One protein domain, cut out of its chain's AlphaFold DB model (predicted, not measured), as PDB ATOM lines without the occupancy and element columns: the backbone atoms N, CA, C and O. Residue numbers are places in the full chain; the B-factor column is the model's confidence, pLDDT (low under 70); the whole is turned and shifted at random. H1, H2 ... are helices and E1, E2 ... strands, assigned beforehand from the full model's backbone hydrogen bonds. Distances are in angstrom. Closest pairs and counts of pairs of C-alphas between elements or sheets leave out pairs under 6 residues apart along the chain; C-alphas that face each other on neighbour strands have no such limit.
ATOM      1  N   PRO A  10     158.574 153.778 152.195       87.12
ATOM      2  CA  PRO A  10     159.541 154.845 151.986       87.12
ATOM      3  C   PRO A  10     160.730 154.348 151.161       87.12
ATOM      4  O   PRO A  10     161.308 153.296 151.443       87.12
ATOM      5  N   ARG A  11     161.149 155.144 150.183       91.50
ATOM      6  CA  ARG A  11     162.360 154.922 149.403       91.50
ATOM      7  C   ARG A  11     163.543 155.596 150.090       91.50
ATOM      8  O   ARG A  11     163.522 156.801 150.354       91.50
ATOM      9  N   LYS A  12     164.581 154.809 150.381       91.88
ATOM     10  CA  LYS A  12     165.826 155.279 151.000       91.88
ATOM     11  C   LYS A  12     166.749 155.886 149.947       91.88
ATOM     12  O   LYS A  12     167.000 155.279 148.910       91.88
ATOM     13  N   GLN A  13     167.314 157.047 150.246       87.88
ATOM     14  CA  GLN A  13     168.377 157.670 149.471       87.88
ATOM     15  C   GLN A  13     169.489 158.162 150.388       87.88
ATOM     16  O   GLN A  13     169.231 158.628 151.495       87.88
ATOM     17  N   THR A  14     170.729 158.062 149.918       87.62
ATOM     18  CA  THR A  14     171.906 158.549 150.640       87.62
ATOM     19  C   THR A  14     172.446 159.792 149.953       87.62
ATOM     20  O   THR A  14     172.540 159.842 148.727       87.62
ATOM     21  N   PHE A  15     172.811 160.784 150.755       84.44
ATOM     22  CA  PHE A  15     173.345 162.058 150.299       84.44
ATOM     23  C   PHE A  15     174.634 162.366 151.045       84.44
ATOM     24  O   PHE A  15     174.692 162.224 152.267       84.44
ATOM     25  N   THR A  16     175.642 162.844 150.322       85.50
ATOM     26  CA  THR A  16     176.871 163.357 150.929       85.50
ATOM     27  C   THR A  16     176.720 164.852 151.185       85.50
ATOM     28  O   THR A  16     176.523 165.650 150.252       85.50
ATOM     29  N   ARG A  17     176.788 165.220 152.465       81.25
ATOM     30  CA  ARG A  17     176.772 166.605 152.939       81.25
ATOM     31  C   ARG A  17     178.105 167.282 152.621       81.25
ATOM     32  O   ARG A  17     179.120 166.621 152.423       81.25
ATOM     33  N   THR A  18     178.115 168.612 152.604       75.94
ATOM     34  CA  THR A  18     179.316 169.406 152.282       75.94
ATOM     35  C   THR A  18     180.462 169.195 153.282       75.94
ATOM     36  O   THR A  18     181.617 169.370 152.927       75.94
ATOM     37  N   ASN A  19     180.166 168.751 154.508       80.56
ATOM     38  CA  ASN A  19     181.166 168.400 155.524       80.56
ATOM     39  C   ASN A  19     181.707 166.956 155.395       80.56
ATOM     40  O   ASN A  19     182.294 166.439 156.340       80.56
ATOM     41  N   GLY A  20     181.434 166.265 154.282       82.06
ATOM     42  CA  GLY A  20     181.862 164.882 154.044       82.06
ATOM     43  C   GLY A  20     181.037 163.817 154.772       82.06
ATOM     44  O   GLY A  20     181.287 162.627 154.600       82.06
ATOM     45  N   THR A  21     180.027 164.199 155.560       84.12
ATOM     46  CA  THR A  21     179.163 163.233 156.251       84.12
ATOM     47  C   THR A  21     178.068 162.718 155.317       84.12
ATOM     48  O   THR A  21     177.318 163.503 154.732       84.12
ATOM     49  N   SER A  22     177.920 161.399 155.212       85.12
ATOM     50  CA  SER A  22     176.795 160.777 154.506       85.12
ATOM     51  C   SER A  22     175.554 160.735 155.393       85.12
ATOM     52  O   SER A  22     175.619 160.379 156.566       85.12
ATOM     53  N   THR A  23     174.395 161.088 154.846       85.81
ATOM     54  CA  THR A  23     173.102 160.971 155.529       85.81
ATOM     55  C   THR A  23     172.145 160.179 154.659       85.81
ATOM     56  O   THR A  23     171.952 160.494 153.485       85.81
ATOM     57  N   SER A  24     171.541 159.144 155.238       87.75
ATOM     58  CA  SER A  24     170.459 158.406 154.597       87.75
ATOM     59  C   SER A  24     169.107 158.966 155.023       87.75
ATOM     60  O   SER A  24     168.838 159.115 156.212       87.75
ATOM     61  N   VAL A  25     168.246 159.227 154.047       89.38
ATOM     62  CA  VAL A  25     166.880 159.718 154.224       89.38
ATOM     63  C   VAL A  25     165.927 158.726 153.578       89.38
ATOM     64  O   VAL A  25     166.142 158.317 152.439       89.38
ATOM     65  N   SER A  26     164.869 158.360 154.291       92.38
ATOM     66  CA  SER A  26     163.791 157.519 153.770       92.38
ATOM     67  C   SER A  26     162.520 158.354 153.670       92.38
ATOM     68  O   SER A  26     162.023 158.822 154.692       92.38
ATOM     69  N   LEU A  27     162.017 158.546 152.451       92.00
ATOM     70  CA  LEU A  27     160.816 159.338 152.158       92.00
ATOM     71  C   LEU A  27     159.912 158.606 151.174       92.00
ATOM     72  O   LEU A  27     160.375 157.785 150.383       92.00
ATOM     73  N   GLU A  28     158.626 158.911 151.234       93.56
ATOM     74  CA  GLU A  28     157.620 158.442 150.290       93.56
ATOM     75  C   GLU A  28     157.921 158.970 148.875       93.56
ATOM     76  O   GLU A  28     158.426 160.085 148.724       93.56
ATOM     77  N   ASP A  29     157.594 158.195 147.836       90.62
ATOM     78  CA  ASP A  29     157.893 158.559 146.440       90.62
ATOM     79  C   ASP A  29     157.293 159.910 146.037       90.62
ATOM     80  O   ASP A  29     157.990 160.733 145.452       90.62
ATOM     81  N   ALA A  30     156.081 160.213 146.509       90.81
ATOM     82  CA  ALA A  30     155.444 161.507 146.277       90.81
ATOM     83  C   ALA A  30     156.294 162.705 146.753       90.81
ATOM     84  O   ALA A  30     156.300 163.747 146.104       90.81
ATOM     85  N   PHE A  31     157.049 162.576 147.853       93.62
ATOM     86  CA  PHE A  31     157.948 163.650 148.297       93.62
ATOM     87  C   PHE A  31     159.196 163.758 147.422       93.62
ATOM     88  O   PHE A  31     159.733 164.852 147.255       93.62
ATOM     89  N   TRP A  32     159.674 162.643 146.868       93.00
ATOM     90  CA  TRP A  32     160.804 162.657 145.946       93.00
ATOM     91  C   TRP A  32     160.446 163.292 144.607       93.00
ATOM     92  O   TRP A  32     161.240 164.076 144.080       93.00
ATOM     93  N   ASP A  33     159.256 162.991 144.102       93.38
ATOM     94  CA  ASP A  33     158.726 163.574 142.873       93.38
ATOM     95  C   ASP A  33     158.507 165.079 143.066       93.38
ATOM     96  O   ASP A  33     159.070 165.883 142.325       93.38
ATOM     97  N   ALA A  34     157.846 165.469 144.161       94.75
ATOM     98  CA  ALA A  34     157.654 166.866 144.541       94.75
ATOM     99  C   ALA A  34     158.974 167.648 144.679       94.75
ATOM    100  O   ALA A  34     159.093 168.772 144.196       94.75
ATOM    101  N   LEU A  35     159.997 167.065 145.314       94.88
ATOM    102  CA  LEU A  35     161.328 167.679 145.398       94.88
ATOM    103  C   LEU A  35     161.958 167.899 144.018       94.88
ATOM    104  O   LEU A  35     162.701 168.861 143.836       94.88
ATOM    105  N   THR A  36     161.720 166.987 143.077       94.56
ATOM    106  CA  THR A  36     162.240 167.086 141.707       94.56
ATOM    107  C   THR A  36     161.531 168.195 140.938       94.56
ATOM    108  O   THR A  36     162.195 168.986 140.271       94.56
ATOM    109  N   GLU A  37     160.212 168.296 141.083       95.88
ATOM    110  CA  GLU A  37     159.394 169.356 140.490       95.88
ATOM    111  C   GLU A  37     159.831 170.736 140.997       95.88
ATOM    112  O   GLU A  37     160.226 171.586 140.204       95.88
ATOM    113  N   ILE A  38     159.898 170.913 142.319       95.62
ATOM    114  CA  ILE A  38     160.341 172.165 142.950       95.62
ATOM    115  C   ILE A  38     161.752 172.551 142.492       95.62
ATOM    116  O   ILE A  38     162.020 173.713 142.196       95.62
ATOM    117  N   ALA A  39     162.682 171.594 142.445       96.00
ATOM    118  CA  ALA A  39     164.047 171.875 142.015       96.00
ATOM    119  C   ALA A  39     164.097 172.324 140.544       96.00
ATOM    120  O   ALA A  39     164.842 173.245 140.215       96.00
ATOM    121  N   SER A  40     163.273 171.711 139.689       96.44
ATOM    122  CA  SER A  40     163.161 172.066 138.271       96.44
ATOM    123  C   SER A  40     162.605 173.478 138.082       96.44
ATOM    124  O   SER A  40     163.132 174.232 137.271       96.44
ATOM    125  N   GLU A  41     161.605 173.868 138.872       95.00
ATOM    126  CA  GLU A  41     161.057 175.231 138.878       95.00
ATOM    127  C   GLU A  41     162.066 176.277 139.364       95.00
ATOM    128  O   GLU A  41     162.132 177.374 138.817       95.00
ATOM    129  N   GLU A  42     162.874 175.939 140.374       94.50
ATOM    130  CA  GLU A  42     163.958 176.795 140.873       94.50
ATOM    131  C   GLU A  42     165.199 176.782 139.942       94.50
ATOM    132  O   GLU A  42     166.161 177.505 140.199       94.50
ATOM    133  N   GLY A  43     165.214 175.973 138.872       96.69
ATOM    134  CA  GLY A  43     166.348 175.852 137.944       96.69
ATOM    135  C   GLY A  43     167.601 175.219 138.564       96.69
ATOM    136  O   GLY A  43     168.717 175.447 138.095       96.69
ATOM    137  N   ILE A  44     167.446 174.438 139.636       96.62
ATOM    138  CA  ILE A  44     168.545 173.816 140.384       96.62
ATOM    139  C   ILE A  44     168.411 172.295 140.427       96.62
ATOM    140  O   ILE A  44     167.354 171.715 140.209       96.62
ATOM    141  N   SER A  45     169.500 171.604 140.766       95.06
ATOM    142  CA  SER A  45     169.429 170.156 140.965       95.06
ATOM    143  C   SER A  45     168.686 169.799 142.260       95.06
ATOM    144  O   SER A  45     168.815 170.479 143.284       95.06
ATOM    145  N   ARG A  46     168.001 168.650 142.268       93.62
ATOM    146  CA  ARG A  46     167.383 168.071 143.478       93.62
ATOM    147  C   ARG A  46     168.374 167.919 144.638       93.62
ATOM    148  O   ARG A  46     168.005 168.090 145.802       93.62
ATOM    149  N   LEU A  47     169.639 167.614 144.333       91.62
ATOM    150  CA  LEU A  47     170.706 167.529 145.331       91.62
ATOM    151  C   LEU A  47     171.015 168.907 145.929       91.62
ATOM    152  O   LEU A  47     171.167 169.020 147.143       91.62
ATOM    153  N   THR A  48     171.076 169.950 145.098       92.94
ATOM    154  CA  THR A  48     171.282 171.339 145.531       92.94
ATOM    155  C   THR A  48     170.152 171.794 146.449       92.94
ATOM    156  O   THR A  48     170.423 172.311 147.531       92.94
ATOM    157  N   LEU A  49     168.897 171.525 146.075       94.44
ATOM    158  CA  LEU A  49     167.735 171.835 146.908       94.44
ATOM    159  C   LEU A  49     167.787 171.094 148.251       94.44
ATOM    160  O   LEU A  49     167.641 171.706 149.308       94.44
ATOM    161  N   THR A  50     168.078 169.791 148.226       92.75
ATOM    162  CA  THR A  50     168.226 168.985 149.450       92.75
ATOM    163  C   THR A  50     169.332 169.532 150.355       92.75
ATOM    164  O   THR A  50     169.146 169.613 151.564       92.75
ATOM    165  N   ARG A  51     170.472 169.954 149.790       92.06
ATOM    166  CA  ARG A  51     171.581 170.568 150.543       92.06
ATOM    167  C   ARG A  51     171.208 171.921 151.141       92.06
ATOM    168  O   ARG A  51     171.635 172.222 152.251       92.06
ATOM    169  N   ARG A  52     170.415 172.725 150.432       93.06
ATOM    170  CA  ARG A  52     169.887 173.993 150.947       93.06
ATOM    171  C   ARG A  52     168.987 173.748 152.159       93.06
ATOM    172  O   ARG A  52     169.229 174.331 153.206       93.06
ATOM    173  N   ILE A  53     168.044 172.810 152.052       93.12
ATOM    174  CA  ILE A  53     167.189 172.385 153.176       93.12
ATOM    175  C   ILE A  53     168.042 171.829 154.327       93.12
ATOM    176  O   ILE A  53     167.802 172.138 155.491       93.12
ATOM    177  N   ASP A  54     169.069 171.032 154.015       91.44
ATOM    178  CA  ASP A  54     169.998 170.493 155.009       91.44
ATOM    179  C   ASP A  54     170.730 171.613 155.770       91.44
ATOM    180  O   ASP A  54     170.857 171.547 156.990       91.44
ATOM    181  N   ARG A  55     171.169 172.669 155.087       90.12
ATOM    182  CA  ARG A  55     171.856 173.799 155.718       90.12
ATOM    183  C   ARG A  55     170.912 174.689 156.530       90.12
ATOM    184  O   ARG A  55     171.284 175.111 157.618       90.12
ATOM    185  N   ASP A  56     169.724 174.968 155.999       89.50
ATOM    186  CA  ASP A  56     168.826 175.998 156.533       89.50
ATOM    187  C   ASP A  56     167.916 175.465 157.666       89.50
ATOM    188  O   ASP A  56     167.265 176.243 158.364       89.50
ATOM    189  N   ARG A  57     167.867 174.142 157.894       87.06
ATOM    190  CA  ARG A  57     167.029 173.550 158.953       87.06
ATOM    191  C   ARG A  57     167.503 173.926 160.364       87.06
ATOM    192  O   ARG A  57     168.682 173.805 160.696       87.06
ATOM    193  N   VAL A  58     166.557 174.233 161.253       82.50
ATOM    194  CA  VAL A  58     166.820 174.460 162.685       82.50
ATOM    195  C   VAL A  58     166.371 173.245 163.498       82.50
ATOM    196  O   VAL A  58     165.182 172.964 163.608       82.50
ATOM    197  N   ARG A  59     167.336 172.513 164.076       69.69
ATOM    198  CA  ARG A  59     167.141 171.413 165.052       69.69
ATOM    199  C   ARG A  59     166.134 170.308 164.664       69.69
ATOM    200  O   ARG A  59     165.597 169.637 165.540       69.69
ATOM    201  N   SER A  60     165.920 170.059 163.374       82.12
ATOM    202  CA  SER A  60     165.100 168.947 162.874       82.12
ATOM    203  C   SER A  60     165.937 167.920 162.105       82.12
ATOM    204  O   SER A  60     167.025 168.215 161.595       82.12
ATOM    205  N   ASN A  61     165.455 166.675 162.040       90.06
ATOM    206  CA  ASN A  61     166.056 165.677 161.158       90.06
ATOM    207  C   ASN A  61     165.765 166.038 159.685       90.06
ATOM    208  O   ASN A  61     164.754 166.673 159.378       90.06
ATOM    209  N   LEU A  62     166.661 165.645 158.775       89.69
ATOM    210  CA  LEU A  62     166.580 166.029 157.360       89.69
ATOM    211  C   LEU A  62     165.278 165.546 156.696       89.69
ATOM    212  O   LEU A  62     164.693 166.267 155.897       89.69
ATOM    213  N   THR A  63     164.788 164.364 157.072       93.00
ATOM    214  CA  THR A  63     163.532 163.795 156.567       93.00
ATOM    215  C   THR A  63     162.336 164.703 156.870       93.00
ATOM    216  O   THR A  63     161.578 165.055 155.969       93.00
ATOM    217  N   SER A  64     162.177 165.122 158.128       92.31
ATOM    218  CA  SER A  64     161.117 166.038 158.555       92.31
ATOM    219  C   SER A  64     161.277 167.414 157.912       92.31
ATOM    220  O   SER A  64     160.292 167.973 157.438       92.31
ATOM    221  N   ALA A  65     162.508 167.930 157.836       93.62
ATOM    222  CA  ALA A  65     162.791 169.209 157.188       93.62
ATOM    223  C   ALA A  65     162.372 169.211 155.709       93.62
ATOM    224  O   ALA A  65     161.763 170.175 155.246       93.62
ATOM    225  N   ILE A  66     162.634 168.119 154.981       93.94
ATOM    226  CA  ILE A  66     162.201 167.953 153.589       93.94
ATOM    227  C   ILE A  66     160.675 167.950 153.486       93.94
ATOM    228  O   ILE A  66     160.132 168.700 152.680       93.94
ATOM    229  N   ARG A  67     159.978 167.143 154.302       94.25
ATOM    230  CA  ARG A  67     158.507 167.063 154.249       94.25
ATOM    231  C   ARG A  67     157.862 168.432 154.463       94.25
ATOM    232  O   ARG A  67     157.007 168.823 153.675       94.25
ATOM    233  N   VAL A  68     158.312 169.174 155.476       94.06
ATOM    234  CA  VAL A  68     157.815 170.529 155.765       94.06
ATOM    235  C   VAL A  68     158.132 171.488 154.614       94.06
ATOM    236  O   VAL A  68     157.226 172.144 154.113       94.06
TER     237      VAL A  68
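Overview. This is residues 10 to 68 of the 101 residues of the protein "Ribbon-helix-helix domain-containing protein" of Tardiphaga robiniae (UniProt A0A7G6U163). A two-stranded hairpin, E1 and E2, forms one side of a small rounded domain, and three helices, each about perpendicular to the other two, make the rest. H2 lies nearest the middle and touches both H1 and H3; H1 starts just past the end of E2, and the short last helix H3 packs on E2 and H2. The printed part has 59 residues, with two named strands and three named helices in the order E1, E2, H1, H2, H3; the sheet has the order E1 - E2, antiparallel, and the class is mixed, helices and strands. The whole is compact, with a radius of gyration of the C-alphas of 10.9 A and spans of 26 by 25 by 19 A.

Arrangement. Strand E1, residues 11 to 16, and strand E2, residues 22 to 27, are antiparallel neighbours, a hairpin with 155 degrees between their directions. N 13 and O 25 are within hydrogen-bond range at 2.8 A, and so are N 23 and O 15 at 2.8 A. Helix H1, residues 29 to 41, begins near the first residue of E1: their closest C-alphas, of Arg 11 and Asp 29, are 6.5 A apart. Helix H2, residues 46 to 56, touches H1 about perpendicular at 87 degrees, and H1 does so with residues 35 to 40 alone; the closest C-alphas, of Ala 39 and Arg 46, are 5.3 A apart. The closest C-alphas of E1 and H2, of Phe 15 and Leu 47, are 7.8 A apart, while E2 and H2 are apart. Helix H3, residues 62 to 68, touches H2 about perpendicular at 85 degrees, with the C-alphas of Asp 54 and Leu 62 closest at 6.1 A. The closest C-alphas of H3 and E2, of Val 25 and Thr 63, are 5.8 A apart. H1 and H3 are close but not clearly touching, with the C-alphas of Phe 31 and Arg 67 closest at 6.9 A, and their lines are about perpendicular at 75 degrees. E1 and H3 are apart. In H1, H2 and H3 every O i to N i+4 pair is within hydrogen-bond range.

Along the chain. E1 begins at C-alpha 11, (162.360, 154.922, 149.403), and is 16.9 A long from first to last C-alpha; E2 is 16.2 A long. H1, the longest helix with 13 residues, begins at C-alpha 29, (157.893, 158.559, 146.440), and measures 18.6 A. H2 measures 15.3 A. H3 measures 10.0 A and ends at C-alpha 68, (157.815, 170.529, 155.765).

Size, cuts and confidence. The two C-alphas farthest apart, of Asn 19 and Ala 30, are 28.2 A apart. The printed part has no cut, and the four links between its elements are tight. The mean pLDDT of the printed part is 90.3, and one residue, Arg 59 in the link from H2 to H3, is under 70.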